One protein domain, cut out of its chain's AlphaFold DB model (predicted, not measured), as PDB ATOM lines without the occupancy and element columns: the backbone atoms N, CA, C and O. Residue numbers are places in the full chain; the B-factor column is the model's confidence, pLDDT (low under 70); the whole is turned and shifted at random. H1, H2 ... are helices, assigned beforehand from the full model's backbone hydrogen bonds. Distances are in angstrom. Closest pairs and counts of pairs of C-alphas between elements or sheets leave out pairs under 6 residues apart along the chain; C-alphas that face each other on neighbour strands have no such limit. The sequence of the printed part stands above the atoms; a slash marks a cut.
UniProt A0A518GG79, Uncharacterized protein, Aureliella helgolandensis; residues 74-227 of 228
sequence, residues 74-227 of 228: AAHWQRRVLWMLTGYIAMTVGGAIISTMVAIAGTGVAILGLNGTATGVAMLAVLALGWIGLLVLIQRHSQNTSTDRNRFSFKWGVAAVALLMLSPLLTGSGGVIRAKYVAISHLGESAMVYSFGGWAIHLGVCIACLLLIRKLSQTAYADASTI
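Overview. This is residues 74 to 227 of the 228 residues of an uncharacterized protein of Aureliella helgolandensis (UniProt A0A518GG79). Four long helices run lengthwise, loosely side by side: the centres of H1, H2 and H4 make a triangle in which H2 packs on both H1 and H4, and H3 packs on H1, apart from H2. Residues 74 to 85 and 217 to 227 stick out. The 154 printed residues have named helices H1 to H4: all helix, loose, radius of gyration of the C-alphas 19.2 A, spanning 65 by 31 by 24 A.

Arrangement. H1, residues 74 to 111, makes a hairpin at 30 degrees with H2, residues 116 to 144, closest C-alphas 102 and 123, 5.0 A. H1 touches H3, residues 154 to 181, closest C-alphas 103 and 171, 5.3 A. H4, residues 184 to 225, touches H2 with residues 185 to 205 alone, closest C-alphas 116 and 186, 3.7 A. In H1, H2 and H4 every O i to N i+4 pair is within hydrogen-bond range, in H3 22 of 24.

Along the chain. Find C-alpha 74 at (-44.422, 25.715, -9.757); from there H1 runs 55.0 A. H4 runs 61.2 A to C-alpha 225 at (-53.883, 4.270, -8.788).

Size, cuts and confidence. The printed part has no cut; 22 residues have pLDDT under 70, 145 to 152 among them.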
ATOM      1  N   ALA A  74     -45.649  25.151  -9.202       61.44
ATOM      2  CA  ALA A  74     -44.422  25.715  -9.757       61.44
ATOM      3  C   ALA A  74     -43.234  24.736  -9.689       61.44
ATOM      4  O   ALA A  74     -42.580  24.514 -10.707       61.44
ATOM      5  N   ALA A  75     -42.991  24.086  -8.546       60.38
ATOM      6  CA  ALA A  75     -41.897  23.120  -8.393       60.38
ATOM      7  C   ALA A  75     -42.122  21.865  -9.262       60.38
ATOM      8  O   ALA A  75     -41.210  21.372  -9.936       60.38
ATOM      9  N   HIS A  76     -43.370  21.392  -9.330       62.97
ATOM     10  CA  HIS A  76     -43.764  20.289 -10.207       62.97
ATOM     11  C   HIS A  76     -43.602  20.634 -11.693       62.97
ATOM     12  O   HIS A  76     -43.098  19.815 -12.470       62.97
ATOM     13  N   TRP A  77     -43.990  21.843 -12.096       66.62
ATOM     14  CA  TRP A  77     -43.837  22.330 -13.464       66.62
ATOM     15  C   TRP A  77     -42.366  22.489 -13.850       66.62
ATOM     16  O   TRP A  77     -41.952  21.976 -14.889       66.62
ATOM     17  N   GLN A  78     -41.551  23.114 -12.996       67.56
ATOM     18  CA  GLN A  78     -40.111  23.270 -13.216       67.56
ATOM     19  C   GLN A  78     -39.423  21.917 -13.408       67.56
ATOM     20  O   GLN A  78     -38.639  21.746 -14.342       67.56
ATOM     21  N   ARG A  79     -39.773  20.916 -12.590       67.69
ATOM     22  CA  ARG A  79     -39.245  19.557 -12.737       67.69
ATOM     23  C   ARG A  79     -39.647  18.924 -14.069       67.69
ATOM     24  O   ARG A  79     -38.803  18.319 -14.726       67.69
ATOM     25  N   ARG A  80     -40.905  19.074 -14.499       73.62
ATOM     26  CA  ARG A  80     -41.373  18.568 -15.806       73.62
ATOM     27  C   ARG A  80     -40.634  19.236 -16.965       73.62
ATOM     28  O   ARG A  80     -40.150  18.534 -17.849       73.62
ATOM     29  N   VAL A  81     -40.491  20.560 -16.929       76.44
ATOM     30  CA  VAL A  81     -39.757  21.327 -17.947       76.44
ATOM     31  C   VAL A  81     -38.290  20.904 -18.002       76.44
ATOM     32  O   VAL A  81     -37.762  20.700 -19.091       76.44
ATOM     33  N   LEU A  82     -37.640  20.692 -16.856       77.38
ATOM     34  CA  LEU A  82     -36.249  20.237 -16.798       77.38
ATOM     35  C   LEU A  82     -36.064  18.857 -17.454       77.38
ATOM     36  O   LEU A  82     -35.102  18.649 -18.196       77.38
ATOM     37  N   TRP A  83     -36.993  17.923 -17.239       78.75
ATOM     38  CA  TRP A  83     -36.966  16.614 -17.903       78.75
ATOM     39  C   TRP A  83     -37.227  16.713 -19.405       78.75
ATOM     40  O   TRP A  83     -36.526  16.066 -20.185       78.75
ATOM     41  N   MET A  84     -38.178  17.552 -19.824       82.12
ATOM     42  CA  MET A  84     -38.437  17.812 -21.244       82.12
ATOM     43  C   MET A  84     -37.209  18.415 -21.931       82.12
ATOM     44  O   MET A  84     -36.818  17.956 -23.003       82.12
ATOM     45  N   LEU A  85     -36.557  19.390 -21.292       83.88
ATOM     46  CA  LEU A  85     -35.354  20.031 -21.813       83.88
ATOM     47  C   LEU A  85     -34.185  19.044 -21.893       83.88
ATOM     48  O   LEU A  85     -33.475  19.008 -22.894       83.88
ATOM     49  N   THR A  86     -34.017  18.202 -20.875       83.38
ATOM     50  CA  THR A  86     -32.990  17.153 -20.867       83.38
ATOM     51  C   THR A  86     -33.216  16.155 -22.002       83.38
ATOM     52  O   THR A  86     -32.280  15.835 -22.736       83.38
ATOM     53  N   GLY A  87     -34.459  15.706 -22.201       85.19
ATOM     54  CA  GLY A  87     -34.832  14.834 -23.316       85.19
ATOM     55  C   GLY A  87     -34.591  15.489 -24.679       85.19
ATOM     56  O   GLY A  87     -34.037  14.856 -25.577       85.19
ATOM     57  N   TYR A  88     -34.930  16.771 -24.818       88.44
ATOM     58  CA  TYR A  88     -34.672  17.553 -26.028       88.44
ATOM     59  C   TYR A  88     -33.171  17.681 -26.332       88.44
ATOM     60  O   TYR A  88     -32.742  17.441 -27.462       88.44
ATOM     61  N   ILE A  89     -32.347  17.993 -25.328       88.69
ATOM     62  CA  ILE A  89     -30.888  18.064 -25.484       88.69
ATOM     63  C   ILE A  89     -30.320  16.687 -25.856       88.69
ATOM     64  O   ILE A  89     -29.515  16.580 -26.776       88.69
ATOM     65  N   ALA A  90     -30.768  15.609 -25.208       88.38
ATOM     66  CA  ALA A  90     -30.320  14.257 -25.541       88.38
ATOM     67  C   ALA A  90     -30.686  13.861 -26.985       88.38
ATOM     68  O   ALA A  90     -29.850  13.312 -27.704       88.38
ATOM     69  N   MET A  91     -31.903  14.188 -27.432       89.81
ATOM     70  CA  MET A  91     -32.360  13.960 -28.809       89.81
ATOM     71  C   MET A  91     -31.546  14.749 -29.832       89.81
ATOM     72  O   MET A  91     -31.147  14.198 -30.856       89.81
ATOM     73  N   THR A  92     -31.277  16.026 -29.564       91.62
ATOM     74  CA  THR A  92     -30.511  16.885 -30.478       91.62
ATOM     75  C   THR A  92     -29.048  16.457 -30.569       91.62
ATOM     76  O   THR A  92     -28.514  16.354 -31.672       91.62
ATOM     77  N   VAL A  93     -28.413  16.121 -29.443       92.81
ATOM     78  CA  VAL A  93     -27.048  15.572 -29.408       92.81
ATOM     79  C   VAL A  93     -26.982  14.228 -30.136       92.81
ATOM     80  O   VAL A  93     -26.111  14.034 -30.983       92.81
ATOM     81  N   GLY A  94     -27.920  13.315 -29.866       93.94
ATOM     82  CA  GLY A  94     -28.012  12.034 -30.568       93.94
ATOM     83  C   GLY A  94     -28.179  12.215 -32.079       93.94
ATOM     84  O   GLY A  94     -27.450  11.601 -32.857       93.94
ATOM     85  N   GLY A  95     -29.058  13.127 -32.500       93.94
ATOM     86  CA  GLY A  95     -29.253  13.484 -33.904       93.94
ATOM     87  C   GLY A  95     -27.996  14.057 -34.569       93.94
ATOM     88  O   GLY A  95     -27.679  13.680 -35.697       93.94
ATOM     89  N   ALA A  96     -27.233  14.906 -33.874       93.69
ATOM     90  CA  ALA A  96     -25.962  15.441 -34.371       93.69
ATOM     91  C   ALA A  96     -24.899  14.344 -34.572       93.69
ATOM     92  O   ALA A  96     -24.226  14.308 -35.607       93.69
ATOM     93  N   ILE A  97     -24.789  13.405 -33.626       95.12
ATOM     94  CA  ILE A  97     -23.896  12.243 -33.757       95.12
ATOM     95  C   ILE A  97     -24.296  11.408 -34.977       95.12
ATOM     96  O   ILE A  97     -23.453  11.125 -35.830       95.12
ATOM     97  N   ILE A  98     -25.582  11.066 -35.105       96.19
ATOM     98  CA  ILE A  98     -26.099  10.271 -36.228       96.19
ATOM     99  C   ILE A  98     -25.847  10.991 -37.558       96.19
ATOM    100  O   ILE A  98     -25.336  10.381 -38.491       96.19
ATOM    101  N   SER A  99     -26.128  12.293 -37.644       94.31
ATOM    102  CA  SER A  99     -25.886  13.098 -38.849       94.31
ATOM    103  C   SER A  99     -24.410  13.096 -39.257       94.31
ATOM    104  O   SER A  99     -24.073  12.916 -40.431       94.31
ATOM    105  N   THR A 100     -23.507  13.199 -38.279       93.94
ATOM    106  CA  THR A 100     -22.062  13.099 -38.518       93.94
ATOM    107  C   THR A 100     -21.681  11.711 -39.043       93.94
ATOM    108  O   THR A 100     -20.950  11.610 -40.028       93.94
ATOM    109  N   MET A 101     -22.215  10.634 -38.457       95.81
ATOM    110  CA  MET A 101     -21.986   9.263 -38.936       95.81
ATOM    111  C   MET A 101     -22.513   9.047 -40.360       95.81
ATOM    112  O   MET A 101     -21.830   8.439 -41.183       95.81
ATOM    113  N   VAL A 102     -23.694   9.584 -40.676       96.06
ATOM    114  CA  VAL A 102     -24.278   9.556 -42.023       96.06
ATOM    115  C   VAL A 102     -23.367  10.274 -43.020       96.06
ATOM    116  O   VAL A 102     -23.110   9.752 -44.105       96.06
ATOM    117  N   ALA A 103     -22.836  11.444 -42.657       93.62
ATOM    118  CA  ALA A 103     -21.921  12.186 -43.514       93.62
ATOM    119  C   ALA A 103     -20.609  11.427 -43.760       93.62
ATOM    120  O   ALA A 103     -20.140  11.406 -44.897       93.62
ATOM    121  N   ILE A 104     -20.048  10.782 -42.732       94.56
ATOM    122  CA  ILE A 104     -18.844   9.945 -42.854       94.56
ATOM    123  C   ILE A 104     -19.114   8.756 -43.781       94.56
ATOM    124  O   ILE A 104     -18.348   8.534 -44.717       94.56
ATOM    125  N   ALA A 105     -20.215   8.031 -43.572       94.06
ATOM    126  CA  ALA A 105     -20.580   6.879 -44.391       94.06
ATOM    127  C   ALA A 105     -20.804   7.265 -45.860       94.06
ATOM    128  O   ALA A 105     -20.250   6.630 -46.756       94.06
ATOM    129  N   GLY A 106     -21.546   8.348 -46.108       92.56
ATOM    130  CA  GLY A 106     -21.771   8.858 -47.458       92.56
ATOM    131  C   GLY A 106     -20.470   9.262 -48.153       92.56
ATOM    132  O   GLY A 106     -20.273   8.953 -49.324       92.56
ATOM    133  N   THR A 107     -19.550   9.918 -47.440       91.31
ATOM    134  CA  THR A 107     -18.235  10.276 -47.996       91.31
ATOM    135  C   THR A 107     -17.369   9.043 -48.257       91.31
ATOM    136  O   THR A 107     -16.741   8.967 -49.307       91.31
ATOM    137  N   GLY A 108     -17.358   8.061 -47.353       91.94
ATOM    138  CA  GLY A 108     -16.608   6.817 -47.535       91.94
ATOM    139  C   GLY A 108     -17.070   6.037 -48.767       91.94
ATOM    140  O   GLY A 108     -16.251   5.667 -49.601       91.94
ATOM    141  N   VAL A 109     -18.384   5.857 -48.927       92.25
ATOM    142  CA  VAL A 109     -18.975   5.170 -50.089       92.25
ATOM    143  C   VAL A 109     -18.694   5.919 -51.393       92.25
ATOM    144  O   VAL A 109     -18.341   5.298 -52.393       92.25
ATOM    145  N   ALA A 110     -18.777   7.249 -51.366       87.75
ATOM    146  CA  ALA A 110     -18.440   8.093 -52.505       87.75
ATOM    147  C   ALA A 110     -16.967   7.961 -52.937       87.75
ATOM    148  O   ALA A 110     -16.685   7.860 -54.128       87.75
ATOM    149  N   ILE A 111     -16.024   7.931 -51.986       89.00
ATOM    150  CA  ILE A 111     -14.585   7.771 -52.274       89.00
ATOM    151  C   ILE A 111     -14.288   6.404 -52.908       89.00
ATOM    152  O   ILE A 111     -13.389   6.298 -53.737       89.00
ATOM    153  N   LEU A 112     -15.065   5.370 -52.571       90.94
ATOM    154  CA  LEU A 112     -14.955   4.044 -53.186       90.94
ATOM    155  C   LEU A 112     -15.453   3.998 -54.644       90.94
ATOM    156  O   LEU A 112     -15.378   2.946 -55.273       90.94
ATOM    157  N   GLY A 113     -15.961   5.110 -55.189       86.25
ATOM    158  CA  GLY A 113     -16.414   5.202 -56.579       86.25
ATOM    159  C   GLY A 113     -17.752   4.511 -56.844       86.25
ATOM    160  O   GLY A 113     -18.079   4.228 -57.996       86.25
ATOM    161  N   LEU A 114     -18.526   4.216 -55.795       89.38
ATOM    162  CA  LEU A 114     -19.864   3.648 -55.935       89.38
ATOM    163  C   LEU A 114     -20.852   4.699 -56.464       89.38
ATOM    164  O   LEU A 114     -20.665   5.905 -56.302       89.38
ATOM    165  N   ASN A 115     -21.924   4.233 -57.108       90.56
ATOM    166  CA  ASN A 115     -22.930   5.119 -57.688       90.56
ATOM    167  C   ASN A 115     -23.716   5.902 -56.614       90.56
ATOM    168  O   ASN A 115     -23.699   5.607 -55.411       90.56
ATOM    169  N   GLY A 116     -24.431   6.931 -57.063       88.88
ATOM    170  CA  GLY A 116     -25.183   7.823 -56.186       88.88
ATOM    171  C   GLY A 116     -26.283   7.110 -55.408       88.88
ATOM    172  O   GLY A 116     -26.492   7.391 -54.228       88.88
ATOM    173  N   THR A 117     -26.936   6.124 -56.023       92.12
ATOM    174  CA  THR A 117     -27.956   5.305 -55.355       92.12
ATOM    175  C   THR A 117     -27.380   4.498 -54.192       92.12
ATOM    176  O   THR A 117     -27.929   4.569 -53.093       92.12
ATOM    177  N   ALA A 118     -26.246   3.809 -54.367       92.06
ATOM    178  CA  ALA A 118     -25.573   3.094 -53.280       92.06
ATOM    179  C   ALA A 118     -25.139   4.041 -52.150       92.06
ATOM    180  O   ALA A 118     -25.310   3.718 -50.973       92.06
ATOM    181  N   THR A 119     -24.650   5.236 -52.499       92.31
ATOM    182  CA  THR A 119     -24.308   6.283 -51.523       92.31
ATOM    183  C   THR A 119     -25.530   6.694 -50.700       92.31
ATOM    184  O   THR A 119     -25.477   6.700 -49.470       92.31
ATOM    185  N   GLY A 120     -26.657   6.972 -51.362       91.38
ATOM    186  CA  GLY A 120     -27.912   7.320 -50.697       91.38
ATOM    187  C   GLY A 120     -28.432   6.202 -49.787       91.38
ATOM    188  O   GLY A 120     -28.811   6.465 -48.648       91.38
ATOM    189  N   VAL A 121     -28.390   4.946 -50.244       94.19
ATOM    190  CA  VAL A 121     -28.815   3.780 -49.448       94.19
ATOM    191  C   VAL A 121     -27.940   3.598 -48.207       94.19
ATOM    192  O   VAL A 121     -28.470   3.368 -47.122       94.19
ATOM    193  N   ALA A 122     -26.620   3.753 -48.324       94.19
ATOM    194  CA  ALA A 122     -25.717   3.665 -47.177       94.19
ATOM    195  C   ALA A 122     -26.006   4.757 -46.134       94.19
ATOM    196  O   ALA A 122     -26.065   4.478 -44.936       94.19
ATOM    197  N   MET A 123     -26.252   5.990 -46.587       94.38
ATOM    198  CA  MET A 123     -26.642   7.101 -45.716       94.38
ATOM    199  C   MET A 123     -27.963   6.815 -44.985       94.38
ATOM    200  O   MET A 123     -28.057   7.045 -43.780       94.38
ATOM    201  N   LEU A 124     -28.961   6.258 -45.680       95.31
ATOM    202  CA  LEU A 124     -30.235   5.859 -45.075       95.31
ATOM    203  C   LEU A 124     -30.084   4.725 -44.061       95.31
ATOM    204  O   LEU A 124     -30.702   4.776 -43.000       95.31
ATOM    205  N   ALA A 125     -29.263   3.719 -44.365       95.94
ATOM    206  CA  ALA A 125     -29.022   2.602 -43.459       95.94
ATOM    207  C   ALA A 125     -28.415   3.092 -42.138       95.94
ATOM    208  O   ALA A 125     -28.898   2.733 -41.065       95.94
ATOM    209  N   VAL A 126     -27.411   3.972 -42.203       97.12
ATOM    210  CA  VAL A 126     -26.790   4.563 -41.007       97.12
ATOM    211  C   VAL A 126     -27.775   5.446 -40.242       97.12
ATOM    212  O   VAL A 126     -27.829   5.364 -39.016       97.12
ATOM    213  N   LEU A 127     -28.595   6.236 -40.940       96.44
ATOM    214  CA  LEU A 127     -29.632   7.062 -40.316       96.44
ATOM    215  C   LEU A 127     -30.657   6.202 -39.558       96.44
ATOM    216  O   LEU A 127     -30.953   6.474 -38.395       96.44
ATOM    217  N   ALA A 128     -31.175   5.151 -40.200       95.25
ATOM    218  CA  ALA A 128     -32.159   4.248 -39.611       95.25
ATOM    219  C   ALA A 128     -31.584   3.502 -38.400       95.25
ATOM    220  O   ALA A 128     -32.177   3.528 -37.323       95.25
ATOM    221  N   LEU A 129     -30.408   2.884 -38.550       96.81
ATOM    222  CA  LEU A 129     -29.745   2.155 -37.466       96.81
ATOM    223  C   LEU A 129     -29.386   3.077 -36.297       96.81
ATOM    224  O   LEU A 129     -29.559   2.689 -35.143       96.81
ATOM    225  N   GLY A 130     -28.941   4.302 -36.588       96.38
ATOM    226  CA  GLY A 130     -28.637   5.314 -35.583       96.38
ATOM    227  C   GLY A 130     -29.855   5.661 -34.728       96.38
ATOM    228  O   GLY A 130     -29.787   5.593 -33.500       96.38
ATOM    229  N   TRP A 131     -30.991   5.961 -35.362       94.81
ATOM    230  CA  TRP A 131     -32.226   6.279 -34.643       94.81
ATOM    231  C   TRP A 131     -32.811   5.077 -33.898       94.81
ATOM    232  O   TRP A 131     -33.232   5.226 -32.753       94.81
ATOM    233  N   ILE A 132     -32.796   3.880 -34.498       94.88
ATOM    234  CA  ILE A 132     -33.234   2.646 -33.826       94.88
ATOM    235  C   ILE A 132     -32.377   2.396 -32.580       94.88
ATOM    236  O   ILE A 132     -32.919   2.174 -31.497       94.88
ATOM    237  N   GLY A 133     -31.051   2.481 -32.708       94.00
ATOM    238  CA  GLY A 133     -30.120   2.308 -31.595       94.00
ATOM    239  C   GLY A 133     -30.359   3.323 -30.479       94.00
ATOM    240  O   GLY A 133     -30.461   2.940 -29.314       94.00
ATOM    241  N   LEU A 134     -30.530   4.603 -30.827       94.19
ATOM    242  CA  LEU A 134     -30.815   5.662 -29.859       94.19
ATOM    243  C   LEU A 134     -32.141   5.426 -29.119       94.19
ATOM    244  O   LEU A 134     -32.185   5.524 -27.894       94.19
ATOM    245  N   LEU A 135     -33.210   5.063 -29.835       92.50
ATOM    246  CA  LEU A 135     -34.508   4.760 -29.227       92.50
ATOM    247  C   LEU A 135     -34.433   3.547 -28.292       92.50
ATOM    248  O   LEU A 135     -34.998   3.590 -27.201       92.50
ATOM    249  N   VAL A 136     -33.703   2.491 -28.668       92.38
ATOM    250  CA  VAL A 136     -33.485   1.316 -27.807       92.38
ATOM    251  C   VAL A 136     -32.698   1.688 -26.550       92.38
ATOM    252  O   VAL A 136     -33.054   1.247 -25.457       92.38
ATOM    253  N   LEU A 137     -31.653   2.512 -26.671       90.88
ATOM    254  CA  LEU A 137     -30.882   2.988 -25.518       90.88
ATOM    255  C   LEU A 137     -31.755   3.794 -24.554       90.88
ATOM    256  O   LEU A 137     -31.693   3.571 -23.347       90.88
ATOM    257  N   ILE A 138     -32.614   4.670 -25.075       88.31
ATOM    258  CA  ILE A 138     -33.537   5.470 -24.261       88.31
ATOM    259  C   ILE A 138     -34.590   4.592 -23.594       88.31
ATOM    260  O   ILE A 138     -34.856   4.762 -22.408       88.31
ATOM    261  N   GLN A 139     -35.150   3.618 -24.313       86.56
ATOM    262  CA  GLN A 139     -36.083   2.648 -23.738       86.56
ATOM    263  C   GLN A 139     -35.448   1.862 -22.591       86.56
ATOM    264  O   GLN A 139     -36.048   1.744 -21.525       86.56
ATOM    265  N   ARG A 140     -34.229   1.349 -22.791       86.81
ATOM    266  CA  ARG A 140     -33.490   0.611 -21.757       86.81
ATOM    267  C   ARG A 140     -33.162   1.495 -20.562       86.81
ATOM    268  O   ARG A 140     -33.331   1.065 -19.428       86.81
ATOM    269  N   HIS A 141     -32.720   2.727 -20.809       83.00
ATOM    270  CA  HIS A 141     -32.408   3.661 -19.735       83.00
ATOM    271  C   HIS A 141     -33.660   4.021 -18.932       83.00
ATOM    272  O   HIS A 141     -33.633   3.929 -17.714       83.00
ATOM    273  N   SER A 142     -34.779   4.308 -19.601       78.75
ATOM    274  CA  SER A 142     -36.055   4.624 -18.948       78.75
ATOM    275  C   SER A 142     -36.602   3.485 -18.084       78.75
ATOM    276  O   SER A 142     -37.319   3.760 -17.127       78.75
ATOM    277  N   GLN A 143     -36.314   2.224 -18.417       77.75
ATOM    278  CA  GLN A 143     -36.715   1.070 -17.603       77.75
ATOM    279  C   GLN A 143     -35.815   0.874 -16.381       77.75
ATOM    280  O   GLN A 143     -36.255   0.319 -15.381       77.75
ATOM    281  N   ASN A 144     -34.557   1.310 -16.469       72.00
ATOM    282  CA  ASN A 144     -33.543   1.078 -15.444       72.00
ATOM    283  C   ASN A 144     -33.340   2.280 -14.507       72.00
ATOM    284  O   ASN A 144     -32.570   2.208 -13.554       72.00
ATOM    285  N   THR A 145     -33.992   3.412 -14.772       60.19
ATOM    286  CA  THR A 145     -33.922   4.590 -13.907       60.19
ATOM    287  C   THR A 145     -34.844   4.428 -12.703       60.19
ATOM    288  O   THR A 145     -35.975   4.908 -12.700       60.19
ATOM    289  N   SER A 146     -34.335   3.804 -11.644       49.12
ATOM    290  CA  SER A 146     -34.886   3.893 -10.292       49.12
ATOM    291  C   SER A 146     -34.581   5.274  -9.702       49.12
ATOM    292  O   SER A 146     -33.663   5.408  -8.906       49.12
ATOM    293  N   THR A 147     -35.293   6.316 -10.144       50.38
ATOM    294  CA  THR A 147     -35.310   7.677  -9.551       50.38
ATOM    295  C   THR A 147     -33.955   8.274  -9.145       50.38
ATOM    296  O   THR A 147     -33.904   9.130  -8.262       50.38
ATOM    297  N   ASP A 148     -32.848   7.854  -9.761       47.16
ATOM    298  CA  ASP A 148     -31.545   8.273  -9.271       47.16
ATOM    299  C   ASP A 148     -31.270   9.701  -9.739       47.16
ATOM    300  O   ASP A 148     -31.443  10.060 -10.910       47.16
ATOM    301  N   ARG A 149     -30.947  10.554  -8.768       51.34
ATOM    302  CA  ARG A 149     -30.982  12.015  -8.870       51.34
ATOM    303  C   ARG A 149     -29.755  12.495  -9.636       51.34
ATOM    304  O   ARG A 149     -28.822  13.054  -9.056       51.34
ATOM    305  N   ASN A 150     -29.741  12.247 -10.942       54.44
ATOM    306  CA  ASN A 150     -28.577  12.496 -11.773       54.44
ATOM    307  C   ASN A 150     -28.405  14.008 -11.978       54.44
ATOM    308  O   ASN A 150     -29.107  14.644 -12.767       54.44
ATOM    309  N   ARG A 151     -27.492  14.614 -11.212       57.28
ATOM    310  CA  ARG A 151     -27.120  16.023 -11.367       57.28
ATOM    311  C   ARG A 151     -26.333  16.152 -12.667       57.28
ATOM    312  O   ARG A 151     -25.181  15.731 -12.738       57.28
ATOM    313  N   PHE A 152     -26.958  16.731 -13.690       63.16
ATOM    314  CA  PHE A 152     -26.291  17.077 -14.940       63.16
ATOM    315  C   PHE A 152     -25.065  17.950 -14.636       63.16
ATOM    316  O   PHE A 152     -25.190  19.101 -14.217       63.16
ATOM    317  N   SER A 153     -23.865  17.383 -14.772       74.75
ATOM    318  CA  SER A 153     -22.632  18.129 -14.519       74.75
ATOM    319  C   SER A 153     -22.407  19.132 -15.646       74.75
ATOM    320  O   SER A 153     -22.518  18.779 -16.819       74.75
ATOM    321  N   PHE A 154     -22.003  20.357 -15.299       79.31
ATOM    322  CA  PHE A 154     -21.653  21.416 -16.253       79.31
ATOM    323  C   PHE A 154     -20.710  20.933 -17.373       79.31
ATOM    324  O   PHE A 154     -20.859  21.327 -18.527       79.31
ATOM    325  N   LYS A 155     -19.796  20.000 -17.061       84.56
ATOM    326  CA  LYS A 155     -18.870  19.385 -18.030       84.56
ATOM    327  C   LYS A 155     -19.591  18.681 -19.188       84.56
ATOM    328  O   LYS A 155     -19.170  18.815 -20.333       84.56
ATOM    329  N   TRP A 156     -20.687  17.973 -18.909       83.56
ATOM    330  CA  TRP A 156     -21.497  17.317 -19.942       83.56
ATOM    331  C   TRP A 156     -22.252  18.330 -20.802       83.56
ATOM    332  O   TRP A 156     -22.381  18.122 -22.005       83.56
ATOM    333  N   GLY A 157     -22.671  19.457 -20.216       85.50
ATOM    334  CA  GLY A 157     -23.247  20.582 -20.956       85.50
ATOM    335  C   GLY A 157     -22.267  21.180 -21.960       85.50
ATOM    336  O   GLY A 157     -22.594  21.313 -23.136       85.50
ATOM    337  N   VAL A 158     -21.037  21.464 -21.524       88.50
ATOM    338  CA  VAL A 158     -19.978  21.976 -22.408       88.50
ATOM    339  C   VAL A 158     -19.653  20.975 -23.519       88.50
ATOM    340  O   VAL A 158     -19.555  21.366 -24.681       88.50
ATOM    341  N   ALA A 159     -19.543  19.684 -23.192       88.56
ATOM    342  CA  ALA A 159     -19.304  18.638 -24.186       88.56
ATOM    343  C   ALA A 159     -20.439  18.549 -25.223       88.56
ATOM    344  O   ALA A 159     -20.165  18.460 -26.419       88.56
ATOM    345  N   ALA A 160     -21.700  18.629 -24.787       89.38
ATOM    346  CA  ALA A 160     -22.859  18.637 -25.677       89.38
ATOM    347  C   ALA A 160     -22.840  19.846 -26.623       89.38
ATOM    348  O   ALA A 160     -23.008  19.680 -27.829       89.38
ATOM    349  N   VAL A 161     -22.572  21.047 -26.104       91.06
ATOM    350  CA  VAL A 161     -22.470  22.269 -26.919       91.06
ATOM    351  C   VAL A 161     -21.329  22.163 -27.930       91.06
ATOM    352  O   VAL A 161     -21.532  22.453 -29.108       91.06
ATOM    353  N   ALA A 162     -20.149  21.702 -27.506       90.94
ATOM    354  CA  ALA A 162     -19.013  21.506 -28.403       90.94
ATOM    355  C   ALA A 162     -19.345  20.516 -29.531       90.94
ATOM    356  O   ALA A 162     -19.046  20.784 -30.694       90.94
ATOM    357  N   LEU A 163     -20.018  19.408 -29.209       91.25
ATOM    358  CA  LEU A 163     -20.424  18.407 -30.195       91.25
ATOM    359  C   LEU A 163     -21.468  18.956 -31.179       91.25
ATOM    360  O   LEU A 163     -21.348  18.739 -32.385       91.25
ATOM    361  N   LEU A 164     -22.452  19.714 -30.686       91.94
ATOM    362  CA  LEU A 164     -23.462  20.373 -31.520       91.94
ATOM    363  C   LEU A 164     -22.850  21.417 -32.462       91.94
ATOM    364  O   LEU A 164     -23.319  21.561 -33.585       91.94
ATOM    365  N   MET A 165     -21.793  22.113 -32.037       91.44
ATOM    366  CA  MET A 165     -21.087  23.093 -32.870       91.44
ATOM    367  C   MET A 165     -20.141  22.435 -33.883       91.44
ATOM    368  O   MET A 165     -19.986  22.928 -34.999       91.44
ATOM    369  N   LEU A 166     -19.530  21.302 -33.527       91.88
ATOM    370  CA  LEU A 166     -18.610  20.578 -34.405       91.88
ATOM    371  C   LEU A 166     -19.340  19.792 -35.507       91.88
ATOM    372  O   LEU A 166     -18.842  19.688 -36.628       91.88
ATOM    373  N   SER A 167     -20.525  19.254 -35.210       93.00
ATOM    374  CA  SER A 167     -21.290  18.417 -36.144       93.00
ATOM    375  C   SER A 167     -21.567  19.106 -37.496       93.00
ATOM    376  O   SER A 167     -21.245  18.513 -38.528       93.00
ATOM    377  N   PRO A 168     -22.095  20.348 -37.565       91.12
ATOM    378  CA  PRO A 168     -22.315  21.041 -38.835       91.12
ATOM    379  C   PRO A 168     -21.042  21.167 -39.678       91.12
ATOM    380  O   PRO A 168     -21.080  20.924 -40.883       91.12
ATOM    381  N   LEU A 169     -19.900  21.453 -39.046       91.06
ATOM    382  CA  LEU A 169     -18.611  21.572 -39.730       91.06
ATOM    383  C   LEU A 169     -18.176  20.241 -40.368       91.06
ATOM    384  O   LEU A 169     -17.749  20.210 -41.526       91.06
ATOM    385  N   LEU A 170     -18.327  19.128 -39.646       89.31
ATOM    386  CA  LEU A 170     -18.020  17.788 -40.160       89.31
ATOM    387  C   LEU A 170     -18.971  17.372 -41.289       89.31
ATOM    388  O   LEU A 170     -18.541  16.861 -42.322       89.31
ATOM    389  N   THR A 171     -20.267  17.639 -41.137       90.44
ATOM    390  CA  THR A 171     -21.250  17.312 -42.183       90.44
ATOM    391  C   THR A 171     -21.052  18.152 -43.448       90.44
ATOM    392  O   THR A 171     -21.094  17.612 -44.557       90.44
ATOM    393  N   GLY A 172     -20.764  19.449 -43.294       88.06
ATOM    394  CA  GLY A 172     -20.511  20.373 -44.396       88.06
ATOM    395  C   GLY A 172     -19.223  20.046 -45.144       88.06
ATOM    396  O   GLY A 172     -19.233  19.951 -46.370       88.06
ATOM    397  N   SER A 173     -18.129  19.784 -44.421       88.50
ATOM    398  CA  SER A 173     -16.862  19.358 -45.032       88.50
ATOM    399  C   SER A 173     -17.007  18.043 -45.808       88.50
ATOM    400  O   SER A 173     -16.538  17.957 -46.943       88.50
ATOM    401  N   GLY A 174     -17.741  17.059 -45.276       87.44
ATOM    402  CA  GLY A 174     -18.081  15.836 -46.008       87.44
ATOM    403  C   GLY A 174     -18.863  16.107 -47.301       87.44
ATOM    404  O   GLY A 174     -18.582  15.502 -48.334       87.44
ATOM    405  N   GLY A 175     -19.800  17.061 -47.275       87.25
ATOM    406  CA  GLY A 175     -20.517  17.522 -48.467       87.25
ATOM    407  C   GLY A 175     -19.592  18.121 -49.531       87.25
ATOM    408  O   GLY A 175     -19.689  17.751 -50.700       87.25
ATOM    409  N   VAL A 176     -18.651  18.978 -49.126       89.50
ATOM    410  CA  VAL A 176     -17.653  19.582 -50.029       89.50
ATOM    411  C   VAL A 176     -16.744  18.522 -50.650       89.50
ATOM    412  O   VAL A 176     -16.461  18.587 -51.844       89.50
ATOM    413  N   ILE A 177     -16.298  17.533 -49.869       88.25
ATOM    414  CA  ILE A 177     -15.475  16.429 -50.380       88.25
ATOM    415  C   ILE A 177     -16.249  15.667 -51.457       88.25
ATOM    416  O   ILE A 177     -15.753  15.512 -52.571       88.25
ATOM    417  N   ARG A 178     -17.492  15.257 -51.180       89.88
ATOM    418  CA  ARG A 178     -18.314  14.560 -52.182       89.88
ATOM    419  C   ARG A 178     -18.514  15.406 -53.439       89.88
ATOM    420  O   ARG A 178     -18.357  14.887 -54.535       89.88
ATOM    421  N   ALA A 179     -18.760  16.707 -53.295       87.56
ATOM    422  CA  ALA A 179     -18.914  17.611 -54.433       87.56
ATOM    423  C   ALA A 179     -17.657  17.723 -55.318       87.56
ATOM    424  O   ALA A 179     -17.777  18.000 -56.507       87.56
ATOM    425  N   LYS A 180     -16.459  17.507 -54.757       86.25
ATOM    426  CA  LYS A 180     -15.193  17.552 -55.507       86.25
ATOM    427  C   LYS A 180     -14.870  16.259 -56.250       86.25
ATOM    428  O   LYS A 180     -14.276  16.324 -57.320       86.25
ATOM    429  N   TYR A 181     -15.199  15.107 -55.668       80.19
ATOM    430  CA  TYR A 181     -14.747  13.803 -56.171       80.19
ATOM    431  C   TYR A 181     -15.831  13.001 -56.895       80.19
ATOM    432  O   TYR A 181     -15.513  12.020 -57.562       80.19
ATOM    433  N   VAL A 182     -17.101  13.393 -56.781       86.50
ATOM    434  CA  VAL A 182     -18.238  12.633 -57.311       86.50
ATOM    435  C   VAL A 182     -18.888  13.383 -58.468       86.50
ATOM    436  O   VAL A 182     -19.105  14.592 -58.398       86.50
ATOM    437  N   ALA A 183     -19.246  12.655 -59.529       87.31
ATOM    438  CA  ALA A 183     -20.001  13.214 -60.645       87.31
ATOM    439  C   ALA A 183     -21.345  13.805 -60.177       87.31
ATOM    440  O   ALA A 183     -22.021  13.255 -59.304       87.31
ATOM    441  N   ILE A 184     -21.769  14.902 -60.808       86.69
ATOM    442  CA  ILE A 184     -22.986  15.641 -60.433       86.69
ATOM    443  C   ILE A 184     -24.239  14.746 -60.474       86.69
ATOM    444  O   ILE A 184     -25.108  14.870 -59.612       86.69
ATOM    445  N   SER A 185     -24.313  13.804 -61.421       87.00
ATOM    446  CA  SER A 185     -25.409  12.829 -61.516       87.00
ATOM    447  C   SER A 185     -25.535  11.968 -60.256       87.00
ATOM    448  O   SER A 185     -26.626  11.829 -59.708       87.00
ATOM    449  N   HIS A 186     -24.417  11.459 -59.735       88.44
ATOM    450  CA  HIS A 186     -24.401  10.643 -58.522       88.44
ATOM    451  C   HIS A 186     -24.709  11.459 -57.260       88.44
ATOM    452  O   HIS A 186     -25.352  10.951 -56.339       88.44
ATOM    453  N   LEU A 187     -24.326  12.739 -57.221       87.00
ATOM    454  CA  LEU A 187     -24.753  13.637 -56.144       87.00
ATOM    455  C   LEU A 187     -26.280  13.788 -56.137       87.00
ATOM    456  O   LEU A 187     -26.894  13.618 -55.084       87.00
ATOM    457  N   GLY A 188     -26.892  14.021 -57.302       87.25
ATOM    458  CA  GLY A 188     -28.348  14.128 -57.444       87.25
ATOM    459  C   GLY A 188     -29.088  12.850 -57.044       87.25
ATOM    460  O   GLY A 188     -30.021  12.901 -56.244       87.25
ATOM    461  N   GLU A 189     -28.635  11.692 -57.531       89.94
ATOM    462  CA  GLU A 189     -29.187  10.380 -57.164       89.94
ATOM    463  C   GLU A 189     -29.141  10.139 -55.649       89.94
ATOM    464  O   GLU A 189     -30.153   9.780 -55.043       89.94
ATOM    465  N   SER A 190     -27.983  10.382 -55.025       90.12
ATOM    466  CA  SER A 190     -27.811  10.196 -53.581       90.12
ATOM    467  C   SER A 190     -28.716  11.124 -52.772       90.12
ATOM    468  O   SER A 190     -29.333  10.689 -51.798       90.12
ATOM    469  N   ALA A 191     -28.855  12.380 -53.207       89.56
ATOM    470  CA  ALA A 191     -29.686  13.374 -52.550       89.56
ATOM    471  C   ALA A 191     -31.173  13.013 -52.626       89.56
ATOM    472  O   ALA A 191     -31.870  13.138 -51.620       89.56
ATOM    473  N   MET A 192     -31.659  12.524 -53.771       91.88
ATOM    474  CA  MET A 192     -33.049  12.083 -53.913       91.88
ATOM    475  C   MET A 192     -33.355  10.910 -52.980       91.88
ATOM    476  O   MET A 192     -34.285  10.992 -52.178       91.88
ATOM    477  N   VAL A 193     -32.537   9.853 -53.028       91.25
ATOM    478  CA  VAL A 193     -32.709   8.670 -52.170       91.25
ATOM    479  C   VAL A 193     -32.695   9.075 -50.696       91.25
ATOM    480  O   VAL A 193     -33.621   8.742 -49.953       91.25
ATOM    481  N   TYR A 194     -31.690   9.849 -50.282       90.56
ATOM    482  CA  TYR A 194     -31.547  10.271 -48.895       90.56
ATOM    483  C   TYR A 194     -32.686  11.186 -48.426       90.56
ATOM    484  O   TYR A 194     -33.156  11.032 -47.304       90.56
ATOM    485  N   SER A 195     -33.169  12.104 -49.266       89.69
ATOM    486  CA  SER A 195     -34.219  13.055 -48.871       89.69
ATOM    487  C   SER A 195     -35.556  12.354 -48.632       89.69
ATOM    488  O   SER A 195     -36.154  12.516 -47.567       89.69
ATOM    489  N   PHE A 196     -36.004  11.526 -49.581       90.69
ATOM    490  CA  PHE A 196     -37.278  10.810 -49.453       90.69
ATOM    491  C   PHE A 196     -37.227   9.746 -48.353       90.69
ATOM    492  O   PHE A 196     -38.114   9.692 -47.498       90.69
ATOM    493  N   GLY A 197     -36.172   8.926 -48.334       88.88
ATOM    494  CA  GLY A 197     -36.009   7.904 -47.301       88.88
ATOM    495  C   GLY A 197     -35.798   8.517 -45.917       88.88
ATOM    496  O   GLY A 197     -36.354   8.042 -44.929       88.88
ATOM    497  N   GLY A 198     -35.048   9.617 -45.844       88.75
ATOM    498  CA  GLY A 198     -34.782  10.341 -44.610       88.75
ATOM    499  C   GLY A 198     -36.061  10.904 -44.014       88.75
ATOM    500  O   GLY A 198     -36.296  10.719 -42.821       88.75
ATOM    501  N   TRP A 199     -36.924  11.520 -44.823       94.00
ATOM    502  CA  TRP A 199     -38.235  11.986 -44.366       94.00
ATOM    503  C   TRP A 199     -39.074  10.852 -43.755       94.00
ATOM    504  O   TRP A 199     -39.579  10.999 -42.641       94.00
ATOM    505  N   ALA A 200     -39.155   9.699 -44.428       92.88
ATOM    506  CA  ALA A 200     -39.909   8.546 -43.932       92.88
ATOM    507  C   ALA A 200     -39.353   8.012 -42.597       92.88
ATOM    508  O   ALA A 200     -40.122   7.694 -41.688       92.88
ATOM    509  N   ILE A 201     -38.023   7.970 -42.447       92.88
ATOM    510  CA  ILE A 201     -37.372   7.571 -41.191       92.88
ATOM    511  C   ILE A 201     -37.718   8.554 -40.068       92.88
ATOM    512  O   ILE A 201     -38.125   8.116 -38.995       92.88
ATOM    513  N   HIS A 202     -37.610   9.867 -40.297       91.31
ATOM    514  CA  HIS A 202     -37.933  10.865 -39.269       91.31
ATOM    515  C   HIS A 202     -39.408  10.804 -38.857       91.31
ATOM    516  O   HIS A 202     -39.703  10.864 -37.665       91.31
ATOM    517  N   LEU A 203     -40.325  10.602 -39.809       93.50
ATOM    518  CA  LEU A 203     -41.740  10.381 -39.502       93.50
ATOM    519  C   LEU A 203     -41.930   9.146 -38.608       93.50
ATOM    520  O   LEU A 203     -42.637   9.213 -37.600       93.50
ATOM    521  N   GLY A 204     -41.254   8.040 -38.930       92.69
ATOM    522  CA  GLY A 204     -41.254   6.826 -38.112       92.69
ATOM    523  C   GLY A 204     -40.715   7.056 -36.697       92.69
ATOM    524  O   GLY A 204     -41.316   6.591 -35.729       92.69
ATOM    525  N   VAL A 205     -39.633   7.828 -36.553       91.38
ATOM    526  CA  VAL A 205     -39.069   8.218 -35.248       91.38
ATOM    527  C   VAL A 205     -40.061   9.065 -34.452       91.38
ATOM    528  O   VAL A 205     -40.271   8.789 -33.273       91.38
ATOM    529  N   CYS A 206     -40.729  10.041 -35.075       90.94
ATOM    530  CA  CYS A 206     -41.766  10.839 -34.415       90.94
ATOM    531  C   CYS A 206     -42.909   9.960 -33.890       90.94
ATOM    532  O   CYS A 206     -43.305  10.098 -32.732       90.94
ATOM    533  N   ILE A 207     -43.399   9.017 -34.702       93.94
ATOM    534  CA  ILE A 207     -44.440   8.065 -34.290       93.94
ATOM    535  C   ILE A 207     -43.941   7.193 -33.127       93.94
ATOM    536  O   ILE A 207     -44.648   7.039 -32.131       93.94
ATOM    537  N   ALA A 208     -42.716   6.668 -33.202       91.62
ATOM    538  CA  ALA A 208     -42.129   5.856 -32.139       91.62
ATOM    539  C   ALA A 208     -41.982   6.637 -30.820       91.62
ATOM    540  O   ALA A 208     -42.309   6.109 -29.756       91.62
ATOM    541  N   CYS A 209     -41.560   7.902 -30.879       89.69
ATOM    542  CA  CYS A 209     -41.504   8.792 -29.720       89.69
ATOM    543  C   CYS A 209     -42.894   9.012 -29.103       89.69
ATOM    544  O   CYS A 209     -43.036   8.916 -27.886       89.69
ATOM    545  N   LEU A 210     -43.934   9.241 -29.916       90.94
ATOM    546  CA  LEU A 210     -45.310   9.393 -29.423       90.94
ATOM    547  C   LEU A 210     -45.823   8.120 -28.736       90.94
ATOM    548  O   LEU A 210     -46.425   8.193 -27.663       90.94
ATOM    549  N   LEU A 211     -45.551   6.948 -29.316       91.06
ATOM    550  CA  LEU A 211     -45.907   5.659 -28.718       91.06
ATOM    551  C   LEU A 211     -45.166   5.419 -27.397       91.06
ATOM    552  O   LEU A 211     -45.758   4.911 -26.445       91.06
ATOM    553  N   LEU A 212     -43.896   5.824 -27.313       87.69
ATOM    554  CA  LEU A 212     -43.114   5.735 -26.083       87.69
ATOM    555  C   LEU A 212     -43.649   6.645 -24.983       87.69
ATOM    556  O   LEU A 212     -43.842   6.180 -23.863       87.69
ATOM    557  N   ILE A 213     -43.945   7.903 -25.306       87.00
ATOM    558  CA  ILE A 213     -44.545   8.853 -24.361       87.00
ATOM    559  C   ILE A 213     -45.875   8.302 -23.836       87.00
ATOM    560  O   ILE A 213     -46.102   8.304 -22.628       87.00
ATOM    561  N   ARG A 214     -46.724   7.768 -24.723       88.69
ATOM    562  CA  ARG A 214     -47.996   7.141 -24.337       88.69
ATOM    563  C   ARG A 214     -47.796   5.932 -23.421       88.69
ATOM    564  O   ARG A 214     -48.543   5.768 -22.463       88.69
ATOM    565  N   LYS A 215     -46.814   5.075 -23.703       85.88
ATOM    566  CA  LYS A 215     -46.520   3.908 -22.861       85.88
ATOM    567  C   LYS A 215     -46.067   4.333 -21.461       85.88
ATOM    568  O   LYS A 215     -46.555   3.784 -20.480       85.88
ATOM    569  N   LEU A 216     -45.176   5.322 -21.377       80.44
ATOM    570  CA  LEU A 216     -44.655   5.833 -20.105       80.44
ATOM    571  C   LEU A 216     -45.720   6.570 -19.282       80.44
ATOM    572  O   LEU A 216     -45.712   6.492 -18.055       80.44
ATOM    573  N   SER A 217     -46.658   7.268 -19.930       79.38
ATOM    574  CA  SER A 217     -47.759   7.922 -19.215       79.38
ATOM    575  C   SER A 217     -48.750   6.915 -18.631       79.38
ATOM    576  O   SER A 217     -49.238   7.116 -17.521       79.38
ATOM    577  N   GLN A 218     -49.012   5.811 -19.335       79.38
ATOM    578  CA  GLN A 218     -49.883   4.738 -18.848       79.38
ATOM    579  C   GLN A 218     -49.295   4.016 -17.633       79.38
ATOM    580  O   GLN A 218     -50.024   3.768 -16.677       79.38
ATOM    581  N   THR A 219     -47.991   3.718 -17.637       75.00
ATOM    582  CA  THR A 219     -47.328   3.091 -16.480       75.00
ATOM    583  C   THR A 219     -47.356   4.005 -15.258       75.00
ATOM    584  O   THR A 219     -47.718   3.559 -14.176       75.00
ATOM    585  N   ALA A 220     -47.092   5.303 -15.440       67.94
ATOM    586  CA  ALA A 220     -47.145   6.270 -14.344       67.94
ATOM    587  C   ALA A 220     -48.555   6.421 -13.741       67.94
ATOM    588  O   ALA A 220     -48.692   6.627 -12.538       67.94
ATOM    589  N   TYR A 221     -49.607   6.325 -14.564       65.81
ATOM    590  CA  TYR A 221     -50.991   6.375 -14.083       65.81
ATOM    591  C   TYR A 221     -51.384   5.109 -13.307       65.81
ATOM    592  O   TYR A 221     -52.043   5.208 -12.273       65.81
ATOM    593  N   ALA A 222     -50.954   3.932 -13.776       68.06
ATOM    594  CA  ALA A 222     -51.211   2.664 -13.097       68.06
ATOM    595  C   ALA A 222     -50.596   2.640 -11.686       68.06
ATOM    596  O   ALA A 222     -51.312   2.350 -10.728       68.06
ATOM    597  N   ASP A 223     -49.331   3.051 -11.548       60.62
ATOM    598  CA  ASP A 223     -48.632   3.096 -10.255       60.62
ATOM    599  C   ASP A 223     -49.301   4.064  -9.259       60.62
ATOM    600  O   ASP A 223     -49.401   3.774  -8.066       60.62
ATOM    601  N   ALA A 224     -49.814   5.203  -9.741       57.47
ATOM    602  CA  ALA A 224     -50.517   6.175  -8.902       57.47
ATOM    603  C   ALA A 224     -51.861   5.640  -8.373       57.47
ATOM    604  O   ALA A 224     -52.224   5.930  -7.235       57.47
ATOM    605  N   SER A 225     -52.581   4.844  -9.171       54.78
ATOM    606  CA  SER A 225     -53.883   4.270  -8.788       54.78
ATOM    607  C   SER A 225     -53.798   3.116  -7.784       54.78
ATOM    608  O   SER A 225     -54.778   2.814  -7.118       54.78
ATOM    609  N   THR A 226     -52.635   2.471  -7.656       54.91
ATOM    610  CA  THR A 226     -52.400   1.399  -6.673       54.91
ATOM    611  C   THR A 226     -52.022   1.899  -5.277       54.91
ATOM    612  O   THR A 226     -51.970   1.098  -4.348       54.91
ATOM    613  N   ILE A 227     -51.720   3.194  -5.128       50.03
ATOM    614  CA  ILE A 227     -51.274   3.805  -3.862       50.03
ATOM    615  C   ILE A 227     -52.427   4.552  -3.149       50.03
ATOM    616  O   ILE A 227     -52.307   4.856  -1.964       50.03
TER     617      ILE A 227